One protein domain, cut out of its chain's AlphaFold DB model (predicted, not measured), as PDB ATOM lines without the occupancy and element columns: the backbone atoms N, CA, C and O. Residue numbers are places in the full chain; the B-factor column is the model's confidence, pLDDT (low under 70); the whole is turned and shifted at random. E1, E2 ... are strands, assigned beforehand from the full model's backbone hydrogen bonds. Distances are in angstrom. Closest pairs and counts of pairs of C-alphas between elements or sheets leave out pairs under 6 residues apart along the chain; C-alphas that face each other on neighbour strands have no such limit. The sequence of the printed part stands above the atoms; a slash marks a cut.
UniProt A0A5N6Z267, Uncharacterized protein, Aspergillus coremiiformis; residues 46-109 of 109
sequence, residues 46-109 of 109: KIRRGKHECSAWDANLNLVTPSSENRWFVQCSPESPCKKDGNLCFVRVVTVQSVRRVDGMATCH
ATOM      1  N   LYS A  46      13.190 -20.243 -36.384       89.31
ATOM      2  CA  LYS A  46      12.455 -19.169 -37.049       89.31
ATOM      3  C   LYS A  46      11.159 -19.681 -37.674       89.31
ATOM      4  O   LYS A  46      11.137 -20.722 -38.328       89.31
ATOM      5  N   ILE A  47      10.086 -18.916 -37.517       88.50
ATOM      6  CA  ILE A  47       8.750 -19.209 -38.025       88.50
ATOM      7  C   ILE A  47       8.496 -18.328 -39.248       88.50
ATOM      8  O   ILE A  47       8.359 -17.108 -39.160       88.50
ATOM      9  N   ARG A  48       8.426 -18.938 -40.432       84.00
ATOM     10  CA  ARG A  48       8.140 -18.236 -41.691       84.00
ATOM     11  C   ARG A  48       6.923 -18.837 -42.365       84.00
ATOM     12  O   ARG A  48       6.983 -19.948 -42.875       84.00
ATOM     13  N   ARG A  49       5.824 -18.076 -42.437       82.75
ATOM     14  CA  ARG A  49       4.597 -18.484 -43.154       82.75
ATOM     15  C   ARG A  49       4.109 -19.892 -42.747       82.75
ATOM     16  O   ARG A  49       3.766 -20.696 -43.606       82.75
ATOM     17  N   GLY A  50       4.146 -20.205 -41.449       81.25
ATOM     18  CA  GLY A  50       3.755 -21.516 -40.908       81.25
ATOM     19  C   GLY A  50       4.800 -22.629 -41.056       81.25
ATOM     20  O   GLY A  50       4.552 -23.753 -40.634       81.25
ATOM     21  N   LYS A  51       5.973 -22.345 -41.633       82.25
ATOM     22  CA  LYS A  51       7.125 -23.254 -41.616       82.25
ATOM     23  C   LYS A  51       8.017 -22.940 -40.423       82.25
ATOM     24  O   LYS A  51       8.288 -21.773 -40.144       82.25
ATOM     25  N   HIS A  52       8.473 -23.990 -39.756       88.12
ATOM     26  CA  HIS A  52       9.355 -23.931 -38.599       88.12
ATOM     27  C   HIS A  52      10.742 -24.375 -39.066       88.12
ATOM     28  O   HIS A  52      10.923 -25.530 -39.446       88.12
ATOM     29  N   GLU A  53      11.692 -23.450 -39.107       86.00
ATOM     30  CA  GLU A  53      13.033 -23.672 -39.647       86.00
ATOM     31  C   GLU A  53      14.066 -23.409 -38.555       86.00
ATOM     32  O   GLU A  53      14.032 -22.372 -37.901       86.00
ATOM     33  N   CYS A  54      15.008 -24.324 -38.374       85.31
ATOM     34  CA  CYS A  54      16.187 -24.109 -37.556       85.31
ATOM     35  C   CYS A  54      17.318 -23.586 -38.440       85.31
ATOM     36  O   CYS A  54      17.697 -24.239 -39.417       85.31
ATOM     37  N   SER A  55      17.845 -22.407 -38.111       81.94
ATOM     38  CA  SER A  55      19.070 -21.898 -38.720       81.94
ATOM     39  C   SER A  55      20.257 -22.211 -37.826       81.94
ATOM     40  O   SER A  55      20.336 -21.683 -36.718       81.94
ATOM     41  N   ALA A  56      21.169 -23.042 -38.318       73.88
ATOM     42  CA  ALA A  56      22.438 -23.330 -37.665       73.88
ATOM     43  C   ALA A  56      23.594 -22.741 -38.481       73.88
ATOM     44  O   ALA A  56      23.464 -22.497 -39.687       73.88
ATOM     45  N   TRP A  57      24.706 -22.489 -37.798       66.88
ATOM     46  CA  TRP A  57      25.957 -22.040 -38.390       66.88
ATOM     47  C   TRP A  57      27.099 -22.830 -37.768       66.88
ATOM     48  O   TRP A  57      27.153 -22.971 -36.550       66.88
ATOM     49  N   ASP A  58      28.006 -23.316 -38.604       64.50
ATOM     50  CA  ASP A  58      29.244 -23.932 -38.152       64.50
ATOM     51  C   ASP A  58      30.408 -23.423 -38.996       64.50
ATOM     52  O   ASP A  58      30.402 -23.493 -40.230       64.50
ATOM     53  N   ALA A  59      31.408 -22.890 -38.302       54.94
ATOM     54  CA  ALA A  59      32.670 -22.481 -38.893       54.94
ATOM     55  C   ALA A  59      33.600 -23.680 -39.160       54.94
ATOM     56  O   ALA A  59      34.519 -23.551 -39.964       54.94
ATOM     57  N   ASN A  60      33.366 -24.825 -38.503       53.03
ATOM     58  CA  ASN A  60      34.204 -26.024 -38.572       53.03
ATOM     59  C   ASN A  60      33.740 -27.058 -39.605       53.03
ATOM     60  O   ASN A  60      34.507 -27.969 -39.932       53.03
ATOM     61  N   LEU A  61      32.539 -26.920 -40.183       59.66
ATOM     62  CA  LEU A  61      32.245 -27.555 -41.461       59.66
ATOM     63  C   LEU A  61      33.203 -26.935 -42.474       59.66
ATOM     64  O   LEU A  61      32.953 -25.852 -42.998       59.66
ATOM     65  N   ASN A  62      34.293 -27.656 -42.752       50.34
ATOM     66  CA  ASN A  62      35.261 -27.414 -43.826       50.34
ATOM     67  C   ASN A  62      34.611 -27.558 -45.221       50.34
ATOM     68  O   ASN A  62      35.182 -28.135 -46.145       50.34
ATOM     69  N   LEU A  63      33.385 -27.066 -45.386       52.09
ATOM     70  CA  LEU A  63      32.828 -26.744 -46.680       52.09
ATOM     71  C   LEU A  63      33.556 -25.493 -47.150       52.09
ATOM     72  O   LEU A  63      33.712 -24.535 -46.400       52.09
ATOM     73  N   VAL A  64      34.054 -25.553 -48.379       43.22
ATOM     74  CA  VAL A  64      34.982 -24.606 -49.011       43.22
ATOM     75  C   VAL A  64      34.291 -23.271 -49.335       43.22
ATOM     76  O   VAL A  64      34.345 -22.780 -50.459       43.22
ATOM     77  N   THR A  65      33.581 -22.685 -48.375       43.03
ATOM     78  CA  THR A  65      32.778 -21.484 -48.571       43.03
ATOM     79  C   THR A  65      32.992 -20.434 -47.503       43.03
ATOM     80  O   THR A  65      33.254 -20.758 -46.345       43.03
ATOM     81  N   PRO A  66      32.912 -19.148 -47.895       45.59
ATOM     82  CA  PRO A  66      33.095 -18.045 -46.972       45.59
ATOM     83  C   PRO A  66      32.077 -18.145 -45.834       45.59
ATOM     84  O   PRO A  66      30.900 -18.430 -46.049       45.59
ATOM     85  N   SER A  67      32.543 -17.893 -44.613       52.75
ATOM     86  CA  SER A  67      31.822 -18.117 -43.355       52.75
ATOM     87  C   SER A  67      30.443 -17.450 -43.261       52.75
ATOM     88  O   SER A  67      29.610 -17.892 -42.473       52.75
ATOM     89  N   SER A  68      30.156 -16.429 -44.072       54.50
ATOM     90  CA  SER A  68      28.842 -15.781 -44.165       54.50
ATOM     91  C   SER A  68      27.791 -16.589 -44.944       54.50
ATOM     92  O   SER A  68      26.599 -16.316 -44.795       54.50
ATOM     93  N   GLU A  69      28.196 -17.585 -45.739       55.91
ATOM     94  CA  GLU A  69      27.308 -18.434 -46.548       55.91
ATOM     95  C   GLU A  69      27.018 -19.811 -45.924       55.91
ATOM     96  O   GLU A  69      26.117 -20.508 -46.386       55.91
ATOM     97  N   ASN A  70      27.687 -20.174 -44.824       59.12
ATOM     98  CA  ASN A  70      27.472 -21.430 -44.087       59.12
ATOM     99  C   ASN A  70      26.203 -21.402 -43.213       59.12
ATOM    100  O   ASN A  70      26.167 -21.970 -42.126       59.12
ATOM    101  N   ARG A  71      25.162 -20.674 -43.626       62.72
ATOM    102  CA  ARG A  71      23.882 -20.660 -42.913       62.72
ATOM    103  C   ARG A  71      22.913 -21.581 -43.628       62.72
ATOM    104  O   ARG A  71      22.426 -21.261 -44.710       62.72
ATOM    105  N   TRP A  72      22.592 -22.692 -42.984       71.81
ATOM    106  CA  TRP A  72      21.644 -23.671 -43.505       71.81
ATOM    107  C   TRP A  72      20.321 -23.547 -42.768       71.81
ATOM    108  O   TRP A  72      20.286 -23.198 -41.587       71.81
ATOM    109  N   PHE A  73      19.233 -23.838 -43.472       75.81
ATOM    110  CA  PHE A  73      17.904 -23.924 -42.886       75.81
ATOM    111  C   PHE A  73      17.463 -25.377 -42.949       75.81
ATOM    112  O   PHE A  73      17.329 -25.940 -44.035       75.81
ATOM    113  N   VAL A  74      17.252 -25.975 -41.782       82.19
ATOM    114  CA  VAL A  74      16.715 -27.330 -41.657       82.19
ATOM    115  C   VAL A  74      15.320 -27.225 -41.068       82.19
ATOM    116  O   VAL A  74      15.096 -26.497 -40.103       82.19
ATOM    117  N   GLN A  75      14.358 -27.918 -41.665       86.44
ATOM    118  CA  GLN A  75      12.989 -27.901 -41.165       86.44
ATOM    119  C   GLN A  75      12.925 -28.596 -39.795       86.44
ATOM    120  O   GLN A  75      13.461 -29.692 -39.629       86.44
ATOM    121  N   CYS A  76      12.283 -27.953 -38.816       85.81
ATOM    122  CA  CYS A  76      12.027 -28.557 -37.508       85.81
ATOM    123  C   CYS A  76      11.153 -29.805 -37.668       85.81
ATOM    124  O   CYS A  76      10.238 -29.826 -38.500       85.81
ATOM    125  N   SER A  77      11.397 -30.813 -36.830       87.12
ATOM    126  CA  SER A  77      10.521 -31.975 -36.728       87.12
ATOM    127  C   SER A  77       9.087 -31.529 -36.407       87.12
ATOM    128  O   SER A  77       8.901 -30.666 -35.541       87.12
ATOM    129  N   PRO A  78       8.062 -32.117 -37.049       84.56
ATOM    130  CA  PRO A  78       6.662 -31.849 -36.721       84.56
ATOM    131  C   PRO A  78       6.312 -32.147 -35.258       84.56
ATOM    132  O   PRO A  78       5.395 -31.539 -34.717       84.56
ATOM    133  N   GLU A  79       7.039 -33.072 -34.622       86.56
ATOM    134  CA  GLU A  79       6.841 -33.465 -33.219       86.56
ATOM    135  C   GLU A  79       7.394 -32.429 -32.233       86.56
ATOM    136  O   GLU A  79       6.945 -32.338 -31.091       86.56
ATOM    137  N   SER A  80       8.349 -31.616 -32.681       86.00
ATOM    138  CA  SER A  80       8.996 -30.569 -31.892       86.00
ATOM    139  C   SER A  80       9.041 -29.267 -32.705       86.00
ATOM    140  O   SER A  80      10.113 -28.862 -33.174       86.00
ATOM    141  N   PRO A  81       7.879 -28.635 -32.967       87.00
ATOM    142  CA  PRO A  81       7.826 -27.417 -33.755       87.00
ATOM    143  C   PRO A  81       8.346 -26.228 -32.946       87.00
ATOM    144  O   PRO A  81       8.218 -26.157 -31.726       87.00
ATOM    145  N   CYS A  82       8.869 -25.236 -33.659       87.50
ATOM    146  CA  CYS A  82       9.236 -23.954 -33.069       87.50
ATOM    147  C   CYS A  82       8.041 -23.286 -32.382       87.50
ATOM    148  O   CYS A  82       7.039 -23.023 -33.050       87.50
ATOM    149  N   LYS A  83       8.156 -22.932 -31.101       88.75
ATOM    150  CA  LYS A  83       7.103 -22.169 -30.406       88.75
ATOM    151  C   LYS A  83       7.243 -20.663 -30.605       88.75
ATOM    152  O   LYS A  83       6.242 -19.952 -30.634       88.75
ATOM    153  N   LYS A  84       8.480 -20.176 -30.730       88.56
ATOM    154  CA  LYS A  84       8.798 -18.755 -30.886       88.56
ATOM    155  C   LYS A  84      10.087 -18.570 -31.685       88.56
ATOM    156  O   LYS A  84      11.003 -19.386 -31.596       88.56
ATOM    157  N   ASP A  85      10.156 -17.471 -32.434       88.94
ATOM    158  CA  ASP A  85      11.392 -17.023 -33.074       88.94
ATOM    159  C   ASP A  85      12.516 -16.844 -32.046       88.94
ATOM    160  O   ASP A  85      12.325 -16.228 -30.994       88.94
ATOM    161  N   GLY A  86      13.698 -17.354 -32.383       86.12
ATOM    162  CA  GLY A  86      14.896 -17.282 -31.549       86.12
ATOM    163  C   GLY A  86      15.042 -18.420 -30.540       86.12
ATOM    164  O   GLY A  86      16.069 -18.476 -29.871       86.12
ATOM    165  N   ASN A  87      14.073 -19.338 -30.435       90.62
ATOM    166  CA  ASN A  87      14.230 -20.512 -29.579       90.62
ATOM    167  C   ASN A  87      15.413 -21.378 -30.034       90.62
ATOM    168  O   ASN A  87      15.684 -21.492 -31.234       90.62
ATOM    169  N   LEU A  88      16.089 -21.997 -29.065       87.44
ATOM    170  CA  LEU A  88      17.187 -22.918 -29.330       87.44
ATOM    171  C   LEU A  88      16.675 -24.130 -30.114       87.44
ATOM    172  O   LEU A  88      15.604 -24.677 -29.831       87.44
ATOM    173  N   CYS A  89      17.455 -24.552 -31.097       89.12
ATOM    174  CA  CYS A  89      17.210 -25.778 -31.832       89.12
ATOM    175  C   CYS A  89      18.517 -26.525 -32.082       89.12
ATOM    176  O   CYS A  89      19.574 -25.915 -32.197       89.12
ATOM    177  N   PHE A  90      18.425 -27.847 -32.174       87.88
ATOM    178  CA  PHE A  90      19.557 -28.731 -32.426       87.88
ATOM    179  C   PHE A  90      19.411 -29.352 -33.808       87.88
ATOM    180  O   PHE A  90      18.409 -30.016 -34.085       87.88
ATOM    181  N   VAL A  91      20.390 -29.129 -34.679       84.50
ATOM    182  CA  VAL A  91      20.446 -29.690 -36.029       84.50
ATOM    183  C   VAL A  91      21.381 -30.883 -36.028       84.50
ATOM    184  O   VAL A  91      22.578 -30.732 -35.810       84.50
ATOM    185  N   ARG A  92      20.844 -32.057 -36.348       83.12
ATOM    186  CA  ARG A  92      21.620 -33.266 -36.626       83.12
ATOM    187  C   ARG A  92      21.798 -33.407 -38.121       83.12
ATOM    188  O   ARG A  92      20.827 -33.647 -38.838       83.12
ATOM    189  N   VAL A  93      23.028 -33.242 -38.584       77.50
ATOM    190  CA  VAL A  93      23.384 -33.369 -39.994       77.50
ATOM    191  C   VAL A  93      23.585 -34.837 -40.330       77.50
ATOM    192  O   VAL A  93      24.414 -35.506 -39.723       77.50
ATOM    193  N   VAL A  94      22.835 -35.322 -41.315       72.75
ATOM    194  CA  VAL A  94      22.926 -36.697 -41.811       72.75
ATOM    195  C   VAL A  94      23.806 -36.747 -43.056       72.75
ATOM    196  O   VAL A  94      24.720 -37.558 -43.137       72.75
ATOM    197  N   THR A  95      23.579 -35.851 -44.016       67.88
ATOM    198  CA  THR A  95      24.397 -35.748 -45.231       67.88
ATOM    199  C   THR A  95      24.526 -34.302 -45.678       67.88
ATOM    200  O   THR A  95      23.573 -33.526 -45.631       67.88
ATOM    201  N   VAL A  96      25.703 -33.929 -46.179       66.69
ATOM    202  CA  VAL A  96      25.896 -32.640 -46.847       66.69
ATOM    203  C   VAL A  96      25.822 -32.869 -48.351       66.69
ATOM    204  O   VAL A  96      26.757 -33.399 -48.943       66.69
ATOM    205  N   GLN A  97      24.705 -32.491 -48.977       60.28
ATOM    206  CA  GLN A  97      24.547 -32.634 -50.430       60.28
ATOM    207  C   GLN A  97      25.314 -31.554 -51.198       60.28
ATOM    208  O   GLN A  97      25.764 -31.774 -52.317       60.28
ATOM    209  N   SER A  98      25.410 -30.355 -50.623       61.31
ATOM    210  CA  SER A  98      26.126 -29.224 -51.208       61.31
ATOM    211  C   SER A  98      26.416 -28.172 -50.142       61.31
ATOM    212  O   SER A  98      25.837 -28.194 -49.060       61.31
ATOM    213  N   VAL A  99      27.221 -27.176 -50.502       60.09
ATOM    214  CA  VAL A  99      27.485 -25.963 -49.711       60.09
ATOM    215  C   VAL A  99      26.223 -25.357 -49.074       60.09
ATOM    216  O   VAL A  99      26.252 -24.907 -47.933       60.09
ATOM    217  N   ARG A 100      25.107 -25.333 -49.817       59.97
ATOM    218  CA  ARG A 100      23.863 -24.645 -49.426       59.97
ATOM    219  C   ARG A 100      22.753 -25.589 -48.970       59.97
ATOM    220  O   ARG A 100      21.683 -25.121 -48.589       59.97
ATOM    221  N   ARG A 101      22.974 -26.904 -49.038       63.25
ATOM    222  CA  ARG A 101      21.949 -27.902 -48.738       63.25
ATOM    223  C   ARG A 101      22.528 -29.022 -47.897       63.25
ATOM    224  O   ARG A 101      23.367 -29.797 -48.354       63.25
ATOM    225  N   VAL A 102      22.007 -29.097 -46.687       68.88
ATOM    226  CA  VAL A 102      22.306 -30.135 -45.717       68.88
ATOM    227  C   VAL A 102      21.015 -30.904 -45.491       68.88
ATOM    228  O   VAL A 102      19.978 -30.290 -45.233       68.88
ATOM    229  N   ASP A 103      21.068 -32.226 -45.609       70.31
ATOM    230  CA  ASP A 103      19.992 -33.065 -45.105       70.31
ATOM    231  C   ASP A 103      20.273 -33.345 -43.639       70.31
ATOM    232  O   ASP A 103      21.345 -33.819 -43.248       70.31
ATOM    233  N   GLY A 104      19.291 -33.028 -42.817       75.56
ATOM    234  CA  GLY A 104      19.382 -33.204 -41.389       75.56
ATOM    235  C   GLY A 104      18.010 -33.155 -40.754       75.56
ATOM    236  O   GLY A 104      17.008 -32.855 -41.408       75.56
ATOM    237  N   MET A 105      17.977 -33.447 -39.464       81.75
ATOM    238  CA  MET A 105      16.783 -33.319 -38.640       81.75
ATOM    239  C   MET A 105      17.029 -32.221 -37.614       81.75
ATOM    240  O   MET A 105      18.068 -32.217 -36.955       81.75
ATOM    241  N   ALA A 106      16.087 -31.288 -37.481       84.31
ATOM    242  CA  ALA A 106      16.150 -30.253 -36.459       84.31
ATOM    243  C   ALA A 106      15.129 -30.523 -35.350       84.31
ATOM    244  O   ALA A 106      13.940 -30.693 -35.622       84.31
ATOM    245  N   THR A 107      15.587 -30.526 -34.102       86.88
ATOM    246  CA  THR A 107      14.721 -30.570 -32.916       86.88
ATOM    247  C   THR A 107      14.628 -29.160 -32.350       86.88
ATOM    248  O   THR A 107      15.654 -28.555 -32.049       86.88
ATOM    249  N   CYS A 108      13.418 -28.613 -32.254       85.88
ATOM    250  CA  CYS A 108      13.183 -27.227 -31.849       85.88
ATOM    251  C   CYS A 108      12.403 -27.209 -30.527       85.88
ATOM    252  O   CYS A 108      11.483 -28.007 -30.347       85.88
ATOM    253  N   HIS A 109      12.786 -26.326 -29.601       82.56
ATOM    254  CA  HIS A 109      12.209 -26.255 -28.250       82.56
ATOM    255  C   HIS A 109      11.307 -25.035 -28.047       82.56
ATOM    256  O   HIS A 109      11.501 -24.028 -28.762       82.56
TER     257      HIS A 109
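Overview. This is residues 46 to 109 of the 109 residues of an uncharacterized protein of Aspergillus coremiiformis (UniProt A0A5N6Z267). A long, bent hairpin of two strands, E4 and E5, crosses over a small three-stranded sheet, E1 E2 E3, and the two are only partly face to face. The loop of residues 58 to 70 makes one end of the long axis, and E1 lies toward the other. You will find 64 printed residues, no named helix and five strands in the order E1 to E5; both sheets, E1 - E2 - E3 and E4 - E5, are antiparallel, and the class is all strand. The whole is compact, with a radius of gyration of the C-alphas of 11.7 A, yet elongated, spanning 33 by 21 by 19 A.

Arrangement. Begin with E1, residues 46 to 48, and E2, residues 51 to 57, an antiparallel hairpin at 139 degrees, with N 46 and O 53 within hydrogen-bond range at 2.7 A. E3, residues 71 to 75, forms an antiparallel hairpin with E2 at 146 degrees, where N 54 and O 74 are 2.8 A apart; E1 E2 E3 is a meander, each strand the antiparallel neighbour of the one before. Next, E4, residues 88 to 98, and E5, residues 101 to 108, form an antiparallel hairpin at 162 degrees, with N 92 and O 105 at 2.8 A. The closest C-alphas of E3 and E5, Val 74 and Ala 106, are 6.0 A apart, as are those of E2 and E4, Cys 54 and Cys 89. E1 is apart from E3, E4 and E5.

Along the chain. Find C-alpha 46 at (12.455, -19.169, -37.049), where E1 begins its 6.4 A. E2 runs 19.1 A and E3 13.2 A. E4 runs 24.5 A from C-alpha 88 at (17.187, -22.918, -29.330) and bends by 82 degrees at residue 95. E5 runs 19.0 A to C-alpha 108 at (13.183, -27.227, -31.849), bending by 65 degrees at residue 104.

Size, cuts and confidence. The two C-alphas farthest apart, those of Val 64 and Lys 83, are 33.6 A apart. The printed part has no cut; the links E2 to E3 and E3 to E4 are long. Look for pLDDT under 70 at residues 57 to 71 and 95 to 102 of this model.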